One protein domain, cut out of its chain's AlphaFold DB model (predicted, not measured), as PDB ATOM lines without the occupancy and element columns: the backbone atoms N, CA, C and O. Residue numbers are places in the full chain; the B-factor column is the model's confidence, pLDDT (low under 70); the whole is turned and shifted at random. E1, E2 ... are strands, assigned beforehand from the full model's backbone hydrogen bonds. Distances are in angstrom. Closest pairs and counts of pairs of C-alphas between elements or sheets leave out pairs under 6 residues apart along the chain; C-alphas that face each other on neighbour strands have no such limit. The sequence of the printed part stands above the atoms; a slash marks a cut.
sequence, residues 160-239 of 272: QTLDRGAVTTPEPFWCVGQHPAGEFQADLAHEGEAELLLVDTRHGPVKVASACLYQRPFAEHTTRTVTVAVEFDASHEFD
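This is residues 160 to 239 of the 272 residues of an uncharacterized protein of Streptomyces sp. 75 (UniProt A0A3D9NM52). A strongly twisted sheet of four antiparallel strands makes an elongated domain, with the hairpin of E2 and E3 reaching out as a long arm to one end and E1, alone, with looping chain near the other end. The short strand E4 lies beside the part of E3 away from the arm's tip, with E5 beside E4 at the sheet's edge, and a long stretch, residues 171 to 194, joins E1 to the sheet. The printed part has 80 residues, no named helix and five named strands, E1 to E5 along the chain; the sheet's order is E2, E3, E4, E5. The class is all strand, though under half of the residues, 34 of 80, are in named elements. The whole is loose, with a radius of gyration of the C-alphas of 14.9 A, and spans 49 by 25 by 24 A.

The longest strand of the sheet is E3, residues 204 to 215, 32.8 A from first to last C-alpha, beginning at C-alpha 204 at (10.663, 25.907, 39.836). E2 is residues 195 to 201, 19.2 A. E4 is residues 227 to 231, 12.8 A, and E5 is residues 235 to 238, 10.0 A, ending at C-alpha 238 at (36.711, 37.172, 48.340). E1, residues 165 to 170, is 16.6 A long and begins at C-alpha 165 at (54.126, 18.808, 32.383).

E2, E3, E4 and E5 form a meander, each strand the antiparallel neighbour of the one before; E2 and E5 are its edge strands. The hairpin E2 and E3 has directions 166 degrees apart, with N 195 and O 211 at 2.8 A and N 201 and O 204 at 3.0 A, within hydrogen-bond range. In the hairpin E3 and E4, at 155 degrees, N 214 and O 227 are 2.9 A apart, and C-alphas 211 and 230 face each other at 4.4 A. In the hairpin E4 and E5, at 149 degrees, N 228 and O 238 are 2.8 A apart. From edge to edge the strands' lines turn by 53 degrees and the way across the sheet by 73 degrees. Residues 190 to 191 pair antiparallel with residues 214 to 215 of E3. E1 pairs with no named strand and is apart from E2, E3, E4 and E5; its residues 165 to 166 pair antiparallel with residues 160 to 161.

The two C-alphas farthest apart, those of Arg 164 and Arg 202, are 49.5 A apart. The links E1 to E2, with 24 residues, and E3 to E4, with 11, are long; E2 to E3 and E4 to E5 are tight. The printed part has no cut. Its mean pLDDT is 94.3, and no printed residue is under 70.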
ATOM      1  N   GLN A 160      48.490  16.744  34.759       92.56
ATOM      2  CA  GLN A 160      49.261  17.121  33.574       92.56
ATOM      3  C   GLN A 160      48.878  18.530  33.127       92.56
ATOM      4  O   GLN A 160      47.720  18.775  32.788       92.56
ATOM      5  N   THR A 161      49.859  19.428  33.107       91.44
ATOM      6  CA  THR A 161      49.707  20.822  32.666       91.44
ATOM      7  C   THR A 161      50.252  21.026  31.256       91.44
ATOM      8  O   THR A 161      51.149  20.296  30.819       91.44
ATOM      9  N   LEU A 162      49.736  22.029  30.545       89.69
ATOM     10  CA  LEU A 162      50.160  22.335  29.170       89.69
ATOM     11  C   LEU A 162      51.590  22.877  29.083       89.69
ATOM     12  O   LEU A 162      52.265  22.681  28.073       89.69
ATOM     13  N   ASP A 163      52.051  23.567  30.123       93.12
ATOM     14  CA  ASP A 163      53.272  24.369  30.095       93.12
ATOM     15  C   ASP A 163      54.405  23.812  30.968       93.12
ATOM     16  O   ASP A 163      55.578  24.075  30.692       93.12
ATOM     17  N   ARG A 164      54.086  23.024  32.004       92.81
ATOM     18  CA  ARG A 164      55.078  22.492  32.958       92.81
ATOM     19  C   ARG A 164      55.092  20.968  33.069       92.81
ATOM     20  O   ARG A 164      55.891  20.434  33.837       92.81
ATOM     21  N   GLY A 165      54.270  20.263  32.290       92.38
ATOM     22  CA  GLY A 165      54.126  18.808  32.383       92.38
ATOM     23  C   GLY A 165      53.414  18.386  33.671       92.38
ATOM     24  O   GLY A 165      52.502  19.076  34.128       92.38
ATOM     25  N   ALA A 166      53.809  17.257  34.259       94.31
ATOM     26  CA  ALA A 166      53.171  16.725  35.462       94.31
ATOM     27  C   ALA A 166      53.482  17.595  36.688       94.31
ATOM     28  O   ALA A 166      54.642  17.737  37.082       94.31
ATOM     29  N   VAL A 167      52.443  18.135  37.320       95.88
ATOM     30  CA  VAL A 167      52.531  18.918  38.556       95.88
ATOM     31  C   VAL A 167      51.855  18.143  39.678       95.88
ATOM     32  O   VAL A 167      50.662  17.860  39.617       95.88
ATOM     33  N   THR A 168      52.623  17.818  40.716       96.31
ATOM     34  CA  THR A 168      52.133  17.148  41.924       96.31
ATOM     35  C   THR A 168      51.926  18.168  43.040       96.31
ATOM     36  O   THR A 168      52.855  18.899  43.388       96.31
ATOM     37  N   THR A 169      50.727  18.211  43.623       96.06
ATOM     38  CA  THR A 169      50.374  19.139  44.707       96.06
ATOM     39  C   THR A 169      49.549  18.446  45.799       96.06
ATOM     40  O   THR A 169      48.731  17.574  45.486       96.06
ATOM     41  N   PRO A 170      49.752  18.779  47.089       97.12
ATOM     42  CA  PRO A 170      48.869  18.315  48.150       97.12
ATOM     43  C   PRO A 170      47.504  19.001  48.051       97.12
ATOM     44  O   PRO A 170      47.413  20.214  47.888       97.12
ATOM     45  N   GLU A 171      46.441  18.229  48.212       97.38
ATOM     46  CA  GLU A 171      45.076  18.724  48.304       97.38
ATOM     47  C   GLU A 171      44.747  19.113  49.751       97.38
ATOM     48  O   GLU A 171      44.871  18.282  50.665       97.38
ATOM     49  N   PRO A 172      44.270  20.346  49.988       97.12
ATOM     50  CA  PRO A 172      43.741  20.748  51.280       97.12
ATOM     51  C   PRO A 172      42.604  19.832  51.750       97.12
ATOM     52  O   PRO A 172      41.897  19.213  50.951       97.12
ATOM     53  N   PHE A 173      42.378  19.765  53.066       97.25
ATOM     54  CA  PHE A 173      41.379  18.843  53.621       97.25
ATOM     55  C   PHE A 173      39.941  19.131  53.137       97.25
ATOM     56  O   PHE A 173      39.114  18.218  53.134       97.25
ATOM     57  N   TRP A 174      39.675  20.377  52.740       97.50
ATOM     58  CA  TRP A 174      38.396  20.877  52.235       97.50
ATOM     59  C   TRP A 174      38.235  20.742  50.714       97.50
ATOM     60  O   TRP A 174      37.132  20.941  50.223       97.50
ATOM     61  N   CYS A 175      39.295  20.406  49.973       97.62
ATOM     62  CA  CYS A 175      39.220  20.221  48.525       97.62
ATOM     63  C   CYS A 175      38.377  18.981  48.191       97.62
ATOM     64  O   CYS A 175      38.614  17.908  48.760       97.62
ATOM     65  N   VAL A 176      37.438  19.107  47.246       96.50
ATOM     66  CA  VAL A 176      36.601  17.983  46.772       96.50
ATOM     67  C   VAL A 176      37.288  17.132  45.703       96.50
ATOM     68  O   VAL A 176      36.794  16.067  45.333       96.50
ATOM     69  N   GLY A 177      38.452  17.575  45.225       92.06
ATOM     70  CA  GLY A 177      39.294  16.818  44.309       92.06
ATOM     71  C   GLY A 177      38.821  16.837  42.854       92.06
ATOM     72  O   GLY A 177      39.013  15.866  42.113       92.06
ATOM     73  N   GLN A 178      38.218  17.933  42.416       89.25
ATOM     74  CA  GLN A 178      37.962  18.151  40.999       89.25
ATOM     75  C   GLN A 178      39.105  18.984  40.424       89.25
ATOM     76  O   GLN A 178      39.309  20.125  40.818       89.25
ATOM     77  N   HIS A 179      39.892  18.362  39.545       88.88
ATOM     78  CA  HIS A 179      41.012  18.994  38.855       88.88
ATOM     79  C   HIS A 179      40.938  18.610  37.377       88.88
ATOM     80  O   HIS A 179      41.244  17.457  37.044       88.88
ATOM     81  N   PRO A 180      40.476  19.508  36.496       82.38
ATOM     82  CA  PRO A 180      40.570  19.275  35.061       82.38
ATOM     83  C   PRO A 180      42.042  19.093  34.659       82.38
ATOM     84  O   PRO A 180      42.951  19.710  35.213       82.38
ATOM     85  N   ALA A 181      42.297  18.177  33.727       80.75
ATOM     86  CA  ALA A 181      43.630  17.997  33.163       80.75
ATOM     87  C   ALA A 181      43.807  18.899  31.938       80.75
ATOM     88  O   ALA A 181      42.837  19.198  31.243       80.75
ATOM     89  N   GLY A 182      45.052  19.269  31.632       77.50
ATOM     90  CA  GLY A 182      45.354  20.100  30.468       77.50
ATOM     91  C   GLY A 182      45.135  21.597  30.688       77.50
ATOM     92  O   GLY A 182      44.980  22.320  29.712       77.50
ATOM     93  N   GLU A 183      45.150  22.065  31.933       85.38
ATOM     94  CA  GLU A 183      45.240  23.495  32.252       85.38
ATOM     95  C   GLU A 183      46.703  23.963  32.330       85.38
ATOM     96  O   GLU A 183      47.638  23.152  32.366       85.38
ATOM     97  N   PHE A 184      46.929  25.277  32.345       91.75
ATOM     98  CA  PHE A 184      48.239  25.827  32.699       91.75
ATOM     99  C   PHE A 184      48.492  25.643  34.196       91.75
ATOM    100  O   PHE A 184      47.560  25.662  35.000       91.75
ATOM    101  N   GLN A 185      49.759  25.510  34.604       95.00
ATOM    102  CA  GLN A 185      50.093  25.359  36.025       95.00
ATOM    103  C   GLN A 185      49.487  26.478  36.889       95.00
ATOM    104  O   GLN A 185      49.021  26.199  37.992       95.00
ATOM    105  N   ALA A 186      49.507  27.721  36.403       95.31
ATOM    106  CA  ALA A 186      49.015  28.891  37.130       95.31
ATOM    107  C   ALA A 186      47.496  28.866  37.389       95.31
ATOM    108  O   ALA A 186      47.046  29.514  38.339       95.31
ATOM    109  N   ASP A 187      46.751  28.105  36.587       93.75
ATOM    110  CA  ASP A 187      45.290  28.012  36.648       93.75
ATOM    111  C   ASP A 187      44.816  26.854  37.534       93.75
ATOM    112  O   ASP A 187      43.668  26.852  37.969       93.75
ATOM    113  N   LEU A 188      45.715  25.929  37.900       95.31
ATOM    114  CA  LEU A 188      45.389  24.835  38.811       95.31
ATOM    115  C   LEU A 188      44.836  25.372  40.136       95.31
ATOM    116  O   LEU A 188      45.539  26.040  40.909       95.31
ATOM    117  N   ALA A 189      43.590  25.002  40.419       96.19
ATOM    118  CA  ALA A 189      42.860  25.419  41.602       96.19
ATOM    119  C   ALA A 189      42.432  24.234  42.475       96.19
ATOM    120  O   ALA A 189      42.203  23.127  41.990       96.19
ATOM    121  N   HIS A 190      42.303  24.481  43.776       97.31
ATOM    122  CA  HIS A 190      41.559  23.646  44.708       97.31
ATOM    123  C   HIS A 190      40.206  24.288  44.973       97.31
ATOM    124  O   HIS A 190      40.145  25.450  45.377       97.31
ATOM    125  N   GLU A 191      39.151  23.497  44.811       97.50
ATOM    126  CA  GLU A 191      37.770  23.910  45.038       97.50
ATOM    127  C   GLU A 191      37.157  23.076  46.161       97.50
ATOM    128  O   GLU A 191      37.368  21.860  46.253       97.50
ATOM    129  N   GLY A 192      36.449  23.752  47.056       97.75
ATOM    130  CA  GLY A 192      35.656  23.139  48.109       97.75
ATOM    131  C   GLY A 192      34.269  22.728  47.633       97.75
ATOM    132  O   GLY A 192      33.910  22.877  46.469       97.75
ATOM    133  N   GLU A 193      33.473  22.209  48.563       97.81
ATOM    134  CA  GLU A 193      32.054  21.956  48.315       97.81
ATOM    135  C   GLU A 193      31.323  23.282  48.057       97.81
ATOM    136  O   GLU A 193      31.592  24.285  48.723       97.81
ATOM    137  N   ALA A 194      30.445  23.288  47.052       96.88
ATOM    138  CA  ALA A 194      29.711  24.473  46.642       96.88
ATOM    139  C   ALA A 194      28.402  24.616  47.426       96.88
ATOM    140  O   ALA A 194      27.554  23.726  47.414       96.88
ATOM    141  N   GLU A 195      28.217  25.780  48.037       97.88
ATOM    142  CA  GLU A 195      26.967  26.226  48.641       97.88
ATOM    143  C   GLU A 195      26.134  26.957  47.585       97.88
ATOM    144  O   GLU A 195      26.612  27.902  46.954       97.88
ATOM    145  N   LEU A 196      24.890  26.521  47.369       97.25
ATOM    146  CA  LEU A 196      24.017  27.066  46.325       97.25
ATOM    147  C   LEU A 196      22.972  28.017  46.914       97.25
ATOM    148  O   LEU A 196      22.236  27.652  47.832       97.25
ATOM    149  N   LEU A 197      22.832  29.201  46.317       96.31
ATOM    150  CA  LEU A 197      21.687  30.080  46.540       96.31
ATOM    151  C   LEU A 197      20.624  29.792  45.479       96.31
ATOM    152  O   LEU A 197      20.793  30.140  44.308       96.31
ATOM    153  N   LEU A 198      19.524  29.166  45.896       95.31
ATOM    154  CA  LEU A 198      18.371  28.881  45.042       95.31
ATOM    155  C   LEU A 198      17.203  29.808  45.396       95.31
ATOM    156  O   LEU A 198      16.932  30.042  46.574       95.31
ATOM    157  N   VAL A 199      16.489  30.296  44.382       94.69
ATOM    158  CA  VAL A 199      15.251  31.073  44.544       94.69
ATOM    159  C   VAL A 199      14.097  30.336  43.880       94.69
ATOM    160  O   VAL A 199      14.169  29.979  42.703       94.69
ATOM    161  N   ASP A 200      13.019  30.121  44.632       96.75
ATOM    162  CA  ASP A 200      11.797  29.520  44.108       96.75
ATOM    163  C   ASP A 200      11.066  30.493  43.184       96.75
ATOM    164  O   ASP A 200      10.730  31.621  43.553       96.75
ATOM    165  N   THR A 201      10.761  30.027  41.977       93.12
ATOM    166  CA  THR A 201       9.943  30.755  41.009       93.12
ATOM    167  C   THR A 201       8.701  29.945  40.652       93.12
ATOM    168  O   THR A 201       8.606  28.746  40.926       93.12
ATOM    169  N   ARG A 202       7.750  30.561  39.940       89.31
ATOM    170  CA  ARG A 202       6.584  29.842  39.389       89.31
ATOM    171  C   ARG A 202       6.955  28.713  38.411       89.31
ATOM    172  O   ARG A 202       6.101  27.894  38.090       89.31
ATOM    173  N   HIS A 203       8.193  28.698  37.915       89.19
ATOM    174  CA  HIS A 203       8.723  27.690  36.998       89.19
ATOM    175  C   HIS A 203       9.640  26.670  37.699       89.19
ATOM    176  O   HIS A 203      10.193  25.802  37.031       89.19
ATOM    177  N   GLY A 204       9.767  26.740  39.031       91.94
ATOM    178  CA  GLY A 204      10.663  25.907  39.836       91.94
ATOM    179  C   GLY A 204      11.836  26.693  40.441       91.94
ATOM    180  O   GLY A 204      11.938  27.906  40.225       91.94
ATOM    181  N   PRO A 205      12.700  26.024  41.226       93.06
ATOM    182  CA  PRO A 205      13.880  26.642  41.821       93.06
ATOM    183  C   PRO A 205      14.925  26.983  40.752       93.06
ATOM    184  O   PRO A 205      15.228  26.160  39.888       93.06
ATOM    185  N   VAL A 206      15.495  28.185  40.834       92.56
ATOM    186  CA  VAL A 206      16.554  28.679  39.938       92.56
ATOM    187  C   VAL A 206      17.810  28.992  40.759       92.56
ATOM    188  O   VAL A 206      17.702  29.593  41.830       92.56
ATOM    189  N   LYS A 207      18.996  28.593  40.272       94.62
ATOM    190  CA  LYS A 207      20.294  28.978  40.862       94.62
ATOM    191  C   LYS A 207      20.531  30.462  40.604       94.62
ATOM    192  O   LYS A 207      20.564  30.882  39.455       94.62
ATOM    193  N   VAL A 208      20.705  31.229  41.675       95.38
ATOM    194  CA  VAL A 208      21.054  32.658  41.618       95.38
ATOM    195  C   VAL A 208      22.544  32.870  41.858       95.38
ATOM    196  O   VAL A 208      23.132  33.755  41.250       95.38
ATOM    197  N   ALA A 209      23.150  32.071  42.737       97.12
ATOM    198  CA  ALA A 209      24.580  32.134  43.006       97.12
ATOM    199  C   ALA A 209      25.120  30.793  43.516       97.12
ATOM    200  O   ALA A 209      24.356  29.932  43.969       97.12
ATOM    201  N   SER A 210      26.442  30.639  43.496       97.94
ATOM    202  CA  SER A 210      27.149  29.614  44.270       97.94
ATOM    203  C   SER A 210      28.396  30.170  44.936       97.94
ATOM    204  O   SER A 210      29.007  31.100  44.422       97.94
ATOM    205  N   ALA A 211      28.786  29.587  46.069       98.25
ATOM    206  CA  ALA A 211      30.013  29.938  46.769       98.25
ATOM    207  C   ALA A 211      30.784  28.686  47.198       98.25
ATOM    208  O   ALA A 211      30.180  27.728  47.673       98.25
ATOM    209  N   CYS A 212      32.108  28.687  47.078       98.31
ATOM    210  CA  CYS A 212      32.954  27.598  47.576       98.31
ATOM    211  C   CYS A 212      34.299  28.127  48.093       98.31
ATOM    212  O   CYS A 212      34.735  29.225  47.741       98.31
ATOM    213  N   LEU A 213      34.975  27.345  48.943       98.44
ATOM    214  CA  LEU A 213      36.380  27.614  49.267       98.44
ATOM    215  C   LEU A 213      37.234  27.424  48.015       98.44
ATOM    216  O   LEU A 213      37.080  26.430  47.311       98.44
ATOM    217  N   TYR A 214      38.153  28.349  47.774       97.88
ATOM    218  CA  TYR A 214      38.931  28.391  46.548       97.88
ATOM    219  C   TYR A 214      40.395  28.725  46.833       97.88
ATOM    220  O   TYR A 214      40.715  29.487  47.748       97.88
ATOM    221  N   GLN A 215      41.314  28.127  46.080       97.94
ATOM    222  CA  GLN A 215      42.738  28.450  46.163       97.94
ATOM    223  C   GLN A 215      43.444  28.115  44.853       97.94
ATOM    224  O   GLN A 215      43.322  26.992  44.382       97.94
ATOM    225  N   ARG A 216      44.287  29.020  44.341       96.94
ATOM    226  CA  ARG A 216      45.245  28.735  43.254       96.94
ATOM    227  C   ARG A 216      46.679  28.737  43.789       96.94
ATOM    228  O   ARG A 216      47.299  29.801  43.876       96.94
ATOM    229  N   PRO A 217      47.250  27.578  44.169       96.88
ATOM    230  CA  PRO A 217      48.576  27.522  44.793       96.88
ATOM    231  C   PRO A 217      49.704  28.077  43.916       96.88
ATOM    232  O   PRO A 217      50.736  28.511  44.431       96.88
ATOM    233  N   PHE A 218      49.509  28.064  42.596       96.50
ATOM    234  CA  PHE A 218      50.519  28.443  41.612       96.50
ATOM    235  C   PHE A 218      50.229  29.765  40.897       96.50
ATOM    236  O   PHE A 218      51.010  30.146  40.028       96.50
ATOM    237  N   ALA A 219      49.172  30.488  41.277       95.00
ATOM    238  CA  ALA A 219      48.822  31.754  40.643       95.00
ATOM    239  C   ALA A 219      50.004  32.741  40.615       95.00
ATOM    240  O   ALA A 219      50.735  32.900  41.600       95.00
ATOM    241  N   GLU A 220      50.198  33.419  39.485       94.25
ATOM    242  CA  GLU A 220      51.271  34.411  39.309       94.25
ATOM    243  C   GLU A 220      50.791  35.851  39.540       94.25
ATOM    244  O   GLU A 220      51.565  36.699  39.982       94.25
ATOM    245  N   HIS A 221      49.508  36.119  39.275       91.25
ATOM    246  CA  HIS A 221      48.935  37.471  39.259       91.25
ATOM    247  C   HIS A 221      47.782  37.683  40.250       91.25
ATOM    248  O   HIS A 221      47.242  38.782  40.325       91.25
ATOM    249  N   THR A 222      47.421  36.660  41.026       89.69
ATOM    250  CA  THR A 222      46.426  36.751  42.102       89.69
ATOM    251  C   THR A 222      46.981  36.162  43.402       89.69
ATOM    252  O   THR A 222      48.113  35.665  43.448       89.69
ATOM    253  N   THR A 223      46.210  36.258  44.482       91.31
ATOM    254  CA  THR A 223      46.574  35.665  45.764       91.31
ATOM    255  C   THR A 223      46.652  34.138  45.677       91.31
ATOM    256  O   THR A 223      45.894  33.485  44.968       91.31
ATOM    257  N   ARG A 224      47.586  33.558  46.437       96.31
ATOM    258  CA  ARG A 224      47.726  32.102  46.623       96.31
ATOM    259  C   ARG A 224      47.094  31.620  47.928       96.31
ATOM    260  O   ARG A 224      47.205  30.443  48.280       96.31
ATOM    261  N   THR A 225      46.524  32.538  48.704       96.94
ATOM    262  CA  THR A 225      45.823  32.218  49.949       96.94
ATOM    263  C   THR A 225      44.461  31.612  49.646       96.94
ATOM    264  O   THR A 225      43.944  31.760  48.546       96.94
ATOM    265  N   VAL A 226      43.873  30.942  50.635       97.88
ATOM    266  CA  VAL A 226      42.490  30.471  50.528       97.88
ATOM    267  C   VAL A 226      41.550  31.677  50.519       97.88
ATOM    268  O   VAL A 226      41.680  32.564  51.366       97.88
ATOM    269  N   THR A 227      40.629  31.690  49.565       98.25
ATOM    270  CA  THR A 227      39.549  32.666  49.386       98.25
ATOM    271  C   THR A 227      38.210  31.928  49.316       98.25
ATOM    272  O   THR A 227      38.151  30.698  49.403       98.25
ATOM    273  N   VAL A 228      37.115  32.675  49.206       98.25
ATOM    274  CA  VAL A 228      35.816  32.151  48.780       98.25
ATOM    275  C   VAL A 228      35.557  32.664  47.373       98.25
ATOM    276  O   VAL A 228      35.510  33.875  47.170       98.25
ATOM    277  N   ALA A 229      35.404  31.760  46.412       97.75
ATOM    278  CA  ALA A 229      34.906  32.121  45.092       97.75
ATOM    279  C   ALA A 229      33.379  32.189  45.167       97.75
ATOM    280  O   ALA A 229      32.750  31.224  45.601       97.75
ATOM    281  N   VAL A 230      32.800  33.325  44.782       98.00
ATOM    282  CA  VAL A 230      31.353  33.509  44.645       98.00
ATOM    283  C   VAL A 230      31.050  33.768  43.177       98.00
ATOM    284  O   VAL A 230      31.612  34.677  42.571       98.00
ATOM    285  N   GLU A 231      30.168  32.953  42.619       96.38
ATOM    286  CA  GLU A 231      29.712  33.020  41.237       96.38
ATOM    287  C   GLU A 231      28.286  33.582  41.205       96.38
ATOM    288  O   GLU A 231      27.373  32.969  41.771       96.38
ATOM    289  N   PHE A 232      28.116  34.738  40.557       93.25
ATOM    290  CA  PHE A 232      26.821  35.305  40.161       93.25
ATOM    291  C   PHE A 232      26.675  35.206  38.633       93.25
ATOM    292  O   PHE A 232      26.432  34.121  38.116       93.25
ATOM    293  N   ASP A 233      26.855  36.323  37.923       85.25
ATOM    294  CA  ASP A 233      27.073  36.407  36.474       85.25
ATOM    295  C   ASP A 233      28.536  36.116  36.103       85.25
ATOM    296  O   ASP A 233      28.814  35.532  35.060       85.25
ATOM    297  N   ALA A 234      29.465  36.483  36.987       87.75
ATOM    298  CA  ALA A 234      30.878  36.145  36.913       87.75
ATOM    299  C   ALA A 234      31.390  35.594  38.254       87.75
ATOM    300  O   ALA A 234      30.786  35.789  39.315       87.75
ATOM    301  N   SER A 235      32.528  34.898  38.203       92.94
ATOM    302  CA  SER A 235      33.216  34.391  39.390       92.94
ATOM    303  C   SER A 235      34.167  35.441  39.963       92.94
ATOM    304  O   SER A 235      35.038  35.966  39.261       92.94
ATOM    305  N   HIS A 236      34.017  35.726  41.253       95.75
ATOM    306  CA  HIS A 236      34.855  36.665  41.990       95.75
ATOM    307  C   HIS A 236      35.381  36.036  43.280       95.75
ATOM    308  O   HIS A 236      34.673  35.307  43.971       95.75
ATOM    309  N   GLU A 237      36.633  36.336  43.620       96.38
ATOM    310  CA  GLU A 237      37.294  35.810  44.813       96.38
ATOM    311  C   GLU A 237      37.257  36.825  45.957       96.38
ATOM    312  O   GLU A 237      37.663  37.976  45.794       96.38
ATOM    313  N   PHE A 238      36.833  36.367  47.132       97.75
ATOM    314  CA  PHE A 238      36.711  37.172  48.340       97.75
ATOM    315  C   PHE A 238      37.601  36.612  49.449       97.75
ATOM    316  O   PHE A 238      37.620  35.410  49.725       97.75
ATOM    317  N   ASP A 239      38.332  37.494  50.122       97.56
ATOM    318  CA  ASP A 239      38.890  37.171  51.432       97.56
ATOM    319  C   ASP A 239      37.804  37.269  52.520       97.56
ATOM    320  O   ASP A 239      36.653  37.617  52.261       97.56
TER     321      ASP A 239